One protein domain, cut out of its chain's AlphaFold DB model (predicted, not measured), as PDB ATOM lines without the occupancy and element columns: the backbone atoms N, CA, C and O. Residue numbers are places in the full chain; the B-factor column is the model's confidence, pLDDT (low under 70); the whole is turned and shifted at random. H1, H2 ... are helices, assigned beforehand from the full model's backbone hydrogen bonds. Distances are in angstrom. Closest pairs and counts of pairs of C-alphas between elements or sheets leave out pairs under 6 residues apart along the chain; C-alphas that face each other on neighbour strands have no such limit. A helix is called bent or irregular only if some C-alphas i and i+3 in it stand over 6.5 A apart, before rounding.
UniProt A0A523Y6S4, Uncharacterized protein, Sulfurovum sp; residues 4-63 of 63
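Overview. This is residues 4 to 63 of the 63 residues of an uncharacterized protein of Sulfurovum sp (UniProt A0A523Y6S4). Two long helices, H1 and H3, form the splayed arms of an open bracket, with the short helix H2 and the links beside it at the end where the arms are joined. The free parts of the arms, residues 4 to 11 of H1 and residues 48 to 63 with most of H3, stick out from a body of 36 residues. The printed part has 60 residues, with three named helices in the order H1, H2, H3 and no named strand; the class is all helix. The whole is loose, with a radius of gyration of the C-alphas of 13.5 A, and elongated, spanning 38 by 24 by 22 A.

Arrangement. H3, residues 44 to 61, is the longest helix and is close to but not clearly touching H2, residues 32 to 38. Their closest C-alphas, those of Ile 37 and Ile 44, are 7.1 A apart. The two run opposite ways at a steep tilt of 55 degrees. H2 is also close to but not clearly touching H1, residues 4 to 20; the closest C-alphas, those of Leu 18 and Ile 33, are 7.1 A apart. Their lines stand about perpendicular, at 81 degrees. H1 and H3 are apart. In H1, H2 and H3 every O i to N i+4 pair is within hydrogen-bond range.

Along the chain. H3 measures 26.0 A from C-alpha 44 at (52.513, 18.589, 15.410) to C-alpha 61 at (50.963, 28.412, -8.599). H2 measures 9.7 A. H1 measures 21.9 A and begins with C-alpha 4 at (40.652, 38.695, 13.252); it is irregular, but only just: C-alphas 17 and 20 are 6.8 A apart.

Size, cuts and confidence. The two C-alphas farthest apart, those of Asp 39 and Lys 63, are 39.7 A apart. The printed part has no cut. The link from H1 to H2, 11 residues, is long, and that from H2 to H3, 5 residues, is tight. The mean pLDDT of the printed part is 92.5; residues 62 to 63 are under 70.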
ATOM      1  N   ALA A   4      41.529  39.503  12.411       91.75
ATOM      2  CA  ALA A   4      40.652  38.695  13.252       91.75
ATOM      3  C   ALA A   4      39.910  37.646  12.416       91.75
ATOM      4  O   ALA A   4      39.979  36.467  12.735       91.75
ATOM      5  N   ILE A   5      39.324  38.057  11.284       93.75
ATOM      6  CA  ILE A   5      38.618  37.142  10.373       93.75
ATOM      7  C   ILE A   5      39.576  36.072   9.838       93.75
ATOM      8  O   ILE A   5      39.225  34.901   9.820       93.75
ATOM      9  N   LEU A   6      40.803  36.453   9.459       92.69
ATOM     10  CA  LEU A   6      41.802  35.491   8.984       92.69
ATOM     11  C   LEU A   6      42.141  34.436  10.049       92.69
ATOM     12  O   LEU A   6      42.227  33.251   9.738       92.69
ATOM     13  N   ARG A   7      42.338  34.859  11.301       93.88
ATOM     14  CA  ARG A   7      42.601  33.939  12.412       93.88
ATOM     15  C   ARG A   7      41.420  33.002  12.643       93.88
ATOM     16  O   ARG A   7      41.639  31.815  12.861       93.88
ATOM     17  N   ASP A   8      40.202  33.528  12.599       96.25
ATOM     18  CA  ASP A   8      38.994  32.737  12.818       96.25
ATOM     19  C   ASP A   8      38.848  31.680  11.706       96.25
ATOM     20  O   ASP A   8      38.673  30.506  12.008       96.25
ATOM     21  N   THR A   9      39.120  32.039  10.445       95.44
ATOM     22  CA  THR A   9      39.190  31.070   9.335       95.44
ATOM     23  C   THR A   9      40.234  29.974   9.569       95.44
ATOM     24  O   THR A   9      39.953  28.803   9.339       95.44
ATOM     25  N   ILE A  10      41.436  30.316  10.046       94.69
ATOM     26  CA  ILE A  10      42.462  29.307  10.365       94.69
ATOM     27  C   ILE A  10      41.980  28.381  11.493       94.69
ATOM     28  O   ILE A  10      42.205  27.174  11.435       94.69
ATOM     29  N   SER A  11      41.306  28.929  12.508       95.00
ATOM     30  CA  SER A  11      40.734  28.146  13.609       95.00
ATOM     31  C   SER A  11      39.665  27.167  13.120       95.00
ATOM     32  O   SER A  11      39.645  26.014  13.560       95.00
ATOM     33  N   ASP A  12      38.804  27.602  12.201       95.56
ATOM     34  CA  ASP A  12      37.772  26.754  11.603       95.56
ATOM     35  C   ASP A  12      38.410  25.596  10.829       95.56
ATOM     36  O   ASP A  12      38.096  24.439  11.093       95.56
ATOM     37  N   MET A  13      39.419  25.876   9.995       94.81
ATOM     38  CA  MET A  13      40.143  24.842   9.244       94.81
ATOM     39  C   MET A  13      40.787  23.782  10.150       94.81
ATOM     40  O   MET A  13      40.769  22.593   9.833       94.81
ATOM     41  N   VAL A  14      41.365  24.188  11.286       94.56
ATOM     42  CA  VAL A  14      41.934  23.236  12.258       94.56
ATOM     43  C   VAL A  14      40.832  22.403  12.918       94.56
ATOM     44  O   VAL A  14      41.018  21.210  13.166       94.56
ATOM     45  N   THR A  15      39.677  23.009  13.183       94.06
ATOM     46  CA  THR A  15      38.529  22.310  13.770       94.06
ATOM     47  C   THR A  15      37.941  21.296  12.788       94.06
ATOM     48  O   THR A  15      37.621  20.175  13.186       94.06
ATOM     49  N   ASP A  16      37.860  21.640  11.505       93.81
ATOM     50  CA  ASP A  16      37.405  20.732  10.453       93.81
ATOM     51  C   ASP A  16      38.352  19.543  10.298       93.81
ATOM     52  O   ASP A  16      37.906  18.393  10.370       93.81
ATOM     53  N   LEU A  17      39.662  19.812  10.232       93.75
ATOM     54  CA  LEU A  17      40.709  18.796  10.137       93.75
ATOM     55  C   LEU A  17      40.606  17.738  11.243       93.75
ATOM     56  O   LEU A  17      40.715  16.542  10.959       93.75
ATOM     57  N   LEU A  18      40.440  18.178  12.494       93.38
ATOM     58  CA  LEU A  18      40.451  17.301  13.667       93.38
ATOM     59  C   LEU A  18      39.083  16.679  13.960       93.38
ATOM     60  O   LEU A  18      39.009  15.593  14.539       93.38
ATOM     61  N   PHE A  19      37.993  17.345  13.577       89.88
ATOM     62  CA  PHE A  19      36.661  16.962  14.032       89.88
ATOM     63  C   PHE A  19      35.636  16.827  12.921       89.88
ATOM     64  O   PHE A  19      35.073  15.740  12.793       89.88
ATOM     65  N   TYR A  20      35.309  17.898  12.192       83.44
ATOM     66  CA  TYR A  20      34.121  17.886  11.332       83.44
ATOM     67  C   TYR A  20      34.287  16.978  10.115       83.44
ATOM     68  O   TYR A  20      33.403  16.151   9.887       83.44
ATOM     69  N   ASP A  21      35.432  17.030   9.434       87.56
ATOM     70  CA  ASP A  21      35.708  16.166   8.280       87.56
ATOM     71  C   ASP A  21      35.853  14.693   8.679       87.56
ATOM     72  O   ASP A  21      35.668  13.796   7.865       87.56
ATOM     73  N   ARG A  22      36.166  14.429   9.950       91.00
ATOM     74  CA  ARG A  22      36.473  13.091  10.471       91.00
ATOM     75  C   ARG A  22      35.244  12.320  10.954       91.00
ATOM     76  O   ARG A  22      35.371  11.170  11.367       91.00
ATOM     77  N   LYS A  23      34.063  12.952  10.988       87.00
ATOM     78  CA  LYS A  23      32.845  12.344  11.559       87.00
ATOM     79  C   LYS A  23      32.387  11.103  10.797       87.00
ATOM     80  O   LYS A  23      32.013  10.128  11.434       87.00
ATOM     81  N   GLU A  24      32.457  11.151   9.472       89.44
ATOM     82  CA  GLU A  24      31.993  10.083   8.574       89.44
ATOM     83  C   GLU A  24      33.151   9.449   7.777       89.44
ATOM     84  O   GLU A  24      32.935   8.639   6.877       89.44
ATOM     85  N   ASP A  25      34.389   9.833   8.088       90.88
ATOM     86  CA  ASP A  25      35.598   9.366   7.415       90.88
ATOM     87  C   ASP A  25      36.031   8.016   8.002       90.88
ATOM     88  O   ASP A  25      36.477   7.923   9.147       90.88
ATOM     89  N   ILE A  26      35.850   6.946   7.226       91.12
ATOM     90  CA  ILE A  26      36.152   5.575   7.658       91.12
ATOM     91  C   ILE A  26      37.668   5.321   7.673       91.12
ATOM     92  O   ILE A  26      38.147   4.529   8.486       91.12
ATOM     93  N   GLU A  27      38.423   5.977   6.791       93.38
ATOM     94  CA  GLU A  27      39.868   5.761   6.639       93.38
ATOM     95  C   GLU A  27      40.672   6.585   7.647       93.38
ATOM     96  O   GLU A  27      41.667   6.102   8.195       93.38
ATOM     97  N   LEU A  28      40.212   7.801   7.943       92.50
ATOM     98  CA  LEU A  28      40.778   8.675   8.963       92.50
ATOM     99  C   LEU A  28      39.685   9.100   9.957       92.50
ATOM    100  O   LEU A  28      39.218  10.242   9.925       92.50
ATOM    101  N   PRO A  29      39.267   8.198  10.861       94.62
ATOM    102  CA  PRO A  29      38.181   8.479  11.786       94.62
ATOM    103  C   PRO A  29      38.576   9.511  12.845       94.62
ATOM    104  O   PRO A  29      39.755   9.745  13.135       94.62
ATOM    105  N   LYS A  30      37.567  10.103  13.487       94.44
ATOM    106  CA  LYS A  30      37.756  11.033  14.609       94.44
ATOM    107  C   LYS A  30      38.687  10.442  15.678       94.44
ATOM    108  O   LYS A  30      38.478   9.323  16.145       94.44
ATOM    109  N   GLY A  31      39.682  11.219  16.110       94.19
ATOM    110  CA  GLY A  31      40.671  10.791  17.100       94.19
ATOM    111  C   GLY A  31      41.902  10.090  16.511       94.19
ATOM    112  O   GLY A  31      42.860   9.844  17.246       94.19
ATOM    113  N   ALA A  32      41.906   9.741  15.217       95.81
ATOM    114  CA  ALA A  32      43.027   9.036  14.594       95.81
ATOM    115  C   ALA A  32      44.300   9.893  14.540       95.81
ATOM    116  O   ALA A  32      45.387   9.384  14.810       95.81
ATOM    117  N   ILE A  33      44.168  11.193  14.254       94.94
ATOM    118  CA  ILE A  33      45.298  12.134  14.211       94.94
ATOM    119  C   ILE A  33      45.878  12.313  15.616       94.94
ATOM    120  O   ILE A  33      47.085  12.206  15.812       94.94
ATOM    121  N   GLU A  34      45.021  12.516  16.616       95.69
ATOM    122  CA  GLU A  34      45.428  12.669  18.011       95.69
ATOM    123  C   GLU A  34      46.118  11.406  18.532       95.69
ATOM    124  O   GLU A  34      47.135  11.494  19.222       95.69
ATOM    125  N   LYS A  35      45.609  10.224  18.161       96.38
ATOM    126  CA  LYS A  35      46.256   8.946  18.466       96.38
ATOM    127  C   LYS A  35      47.616   8.829  17.779       96.38
ATOM    128  O   LYS A  35      48.570   8.430  18.432       96.38
ATOM    129  N   ALA A  36      47.730   9.200  16.505       97.62
ATOM    130  CA  ALA A  36      48.997   9.147  15.778       97.62
ATOM    131  C   ALA A  36      50.056  10.095  16.366       97.62
ATOM    132  O   ALA A  36      51.229   9.734  16.415       97.62
ATOM    133  N   ILE A  37      49.644  11.266  16.866       97.31
ATOM    134  CA  ILE A  37      50.522  12.178  17.615       97.31
ATOM    135  C   ILE A  37      50.936  11.553  18.950       97.31
ATOM    136  O   ILE A  37      52.114  11.562  19.298       97.31
ATOM    137  N   LYS A  38      49.978  10.996  19.700       97.81
ATOM    138  CA  LYS A  38      50.233  10.359  21.000       97.81
ATOM    139  C   LYS A  38      51.174   9.157  20.891       97.81
ATOM    140  O   LYS A  38      51.986   8.947  21.784       97.81
ATOM    141  N   ASP A  39      51.048   8.390  19.817       98.00
ATOM    142  CA  ASP A  39      51.878   7.221  19.531       98.00
ATOM    143  C   ASP A  39      53.201   7.600  18.832       98.00
ATOM    144  O   ASP A  39      53.917   6.715  18.369       98.00
ATOM    145  N   GLU A  40      53.514   8.900  18.724       97.56
ATOM    146  CA  GLU A  40      54.737   9.449  18.116       97.56
ATOM    147  C   GLU A  40      54.961   9.039  16.643       97.56
ATOM    148  O   GLU A  40      56.068   9.133  16.116       97.56
ATOM    149  N   ILE A  41      53.901   8.621  15.941       98.12
ATOM    150  CA  ILE A  41      53.941   8.272  14.509       98.12
ATOM    151  C   ILE A  41      54.143   9.535  13.663       98.12
ATOM    152  O   ILE A  41      54.845   9.520  12.652       98.12
ATOM    153  N   ILE A  42      53.520  10.635  14.086       97.56
ATOM    154  CA  ILE A  42      53.700  11.977  13.534       97.56
ATOM    155  C   ILE A  42      53.827  12.984  14.677       97.56
ATOM    156  O   ILE A  42      53.371  12.736  15.789       97.56
ATOM    157  N   SER A  43      54.404  14.149  14.401       97.94
ATOM    158  CA  SER A  43      54.435  15.275  15.337       97.94
ATOM    159  C   SER A  43      53.508  16.405  14.882       97.94
ATOM    160  O   SER A  43      53.099  16.472  13.721       97.94
ATOM    161  N   ILE A  44      53.204  17.342  15.783       97.06
ATOM    162  CA  ILE A  44      52.513  18.589  15.410       97.06
ATOM    163  C   ILE A  44      53.337  19.359  14.367       97.06
ATOM    164  O   ILE A  44      52.780  19.858  13.392       97.06
ATOM    165  N   ASP A  45      54.663  19.393  14.523       97.88
ATOM    166  CA  ASP A  45      55.562  20.068  13.583       97.88
ATOM    167  C   ASP A  45      55.488  19.471  12.177       97.88
ATOM    168  O   ASP A  45      55.522  20.214  11.197       97.88
ATOM    169  N   TYR A  46      55.323  18.148  12.065       97.25
ATOM    170  CA  TYR A  46      55.100  17.485  10.781       97.25
ATOM    171  C   TYR A  46      53.830  18.009  10.094       97.25
ATOM    172  O   TYR A  46      53.867  18.358   8.914       97.25
ATOM    173  N   ILE A  47      52.721  18.130  10.832       95.94
ATOM    174  CA  ILE A  47      51.460  18.668  10.300       95.94
ATOM    175  C   ILE A  47      51.655  20.120   9.845       95.94
ATOM    176  O   ILE A  47      51.288  20.473   8.725       95.94
ATOM    177  N   VAL A  48      52.277  20.958  10.679       97.00
ATOM    178  CA  VAL A  48      52.534  22.372  10.360       97.00
ATOM    179  C   VAL A  48      53.426  22.521   9.125       97.00
ATOM    180  O   VAL A  48      53.170  23.387   8.286       97.00
ATOM    181  N   ASP A  49      54.454  21.684   8.982       97.69
ATOM    182  CA  ASP A  49      55.335  21.698   7.813       97.69
ATOM    183  C   ASP A  49      54.589  21.316   6.526       97.69
ATOM    184  O   ASP A  49      54.754  21.975   5.497       97.69
ATOM    185  N   MET A  50      53.701  20.319   6.590       96.38
ATOM    186  CA  MET A  50      52.837  19.948   5.467       96.38
ATOM    187  C   MET A  50      51.887  21.087   5.073       96.38
ATOM    188  O   MET A  50      51.813  21.435   3.895       96.38
ATOM    189  N   PHE A  51      51.229  21.731   6.046       95.44
ATOM    190  CA  PHE A  51      50.389  22.909   5.788       95.44
ATOM    191  C   PHE A  51      51.179  24.040   5.129       95.44
ATOM    192  O   PHE A  51      50.715  24.629   4.153       95.44
ATOM    193  N   ARG A  52      52.387  24.334   5.629       95.88
ATOM    194  CA  ARG A  52      53.259  25.358   5.044       95.88
ATOM    195  C   ARG A  52      53.584  25.037   3.589       95.88
ATOM    196  O   ARG A  52      53.424  25.909   2.740       95.88
ATOM    197  N   LYS A  53      54.017  23.808   3.296       96.44
ATOM    198  CA  LYS A  53      54.380  23.379   1.938       96.44
ATOM    199  C   LYS A  53      53.217  23.522   0.963       96.44
ATOM    200  O   LYS A  53      53.404  24.095  -0.109       96.44
ATOM    201  N   GLU A  54      52.028  23.060   1.340       95.12
ATOM    202  CA  GLU A  54      50.840  23.176   0.488       95.12
ATOM    203  C   GLU A  54      50.406  24.635   0.299       95.12
ATOM    204  O   GLU A  54      50.113  25.045  -0.827       95.12
ATOM    205  N   LEU A  55      50.441  25.462   1.351       94.12
ATOM    206  CA  LEU A  55      50.161  26.897   1.233       94.12
ATOM    207  C   LEU A  55      51.153  27.593   0.297       94.12
ATOM    208  O   LEU A  55      50.748  28.298  -0.625       94.12
ATOM    209  N   GLU A  56      52.455  27.390   0.502       95.31
ATOM    210  CA  GLU A  56      53.496  27.993  -0.330       95.31
ATOM    211  C   GLU A  56      53.401  27.552  -1.788       95.31
ATOM    212  O   GLU A  56      53.610  28.371  -2.684       95.31
ATOM    213  N   ARG A  57      53.090  26.276  -2.034       95.25
ATOM    214  CA  ARG A  57      52.869  25.739  -3.377       95.25
ATOM    215  C   ARG A  57      51.711  26.456  -4.065       95.25
ATOM    216  O   ARG A  57      51.908  27.061  -5.111       95.25
ATOM    217  N   ASN A  58      50.538  26.484  -3.436       93.00
ATOM    218  CA  ASN A  58      49.351  27.106  -4.021       93.00
ATOM    219  C   ASN A  58      49.502  28.629  -4.185       93.00
ATOM    220  O   ASN A  58      48.958  29.207  -5.120       93.00
ATOM    221  N   LEU A  59      50.266  29.305  -3.326       91.62
ATOM    222  CA  LEU A  59      50.572  30.731  -3.495       91.62
ATOM    223  C   LEU A  59      51.570  31.009  -4.630       91.62
ATOM    224  O   LEU A  59      51.571  32.112  -5.179       91.62
ATOM    225  N   LYS A  60      52.439  30.047  -4.968       85.25
ATOM    226  CA  LYS A  60      53.353  30.133  -6.120       85.25
ATOM    227  C   LYS A  60      52.636  29.824  -7.434       85.25
ATOM    228  O   LYS A  60      52.917  30.503  -8.414       85.25
ATOM    229  N   ASP A  61      51.715  28.863  -7.421       72.12
ATOM    230  CA  ASP A  61      50.963  28.412  -8.599       72.12
ATOM    231  C   ASP A  61      49.817  29.372  -8.987       72.12
ATOM    232  O   ASP A  61      49.348  29.352 -10.120       72.12
ATOM    233  N   ASN A  62      49.390  30.253  -8.074       57.06
ATOM    234  CA  ASN A  62      48.428  31.335  -8.337       57.06
ATOM    235  C   ASN A  62      49.093  32.646  -8.833       57.06
ATOM    236  O   ASN A  62      48.538  33.730  -8.628       57.06
ATOM    237  N   LYS A  63      50.286  32.568  -9.439       48.69
ATOM    238  CA  LYS A  63      50.990  33.699 -10.074       48.69
ATOM    239  C   LYS A  63      51.013  33.596 -11.590       48.69
ATOM    240  O   LYS A  63      51.210  32.474 -12.098       48.69
TER     241      LYS A  63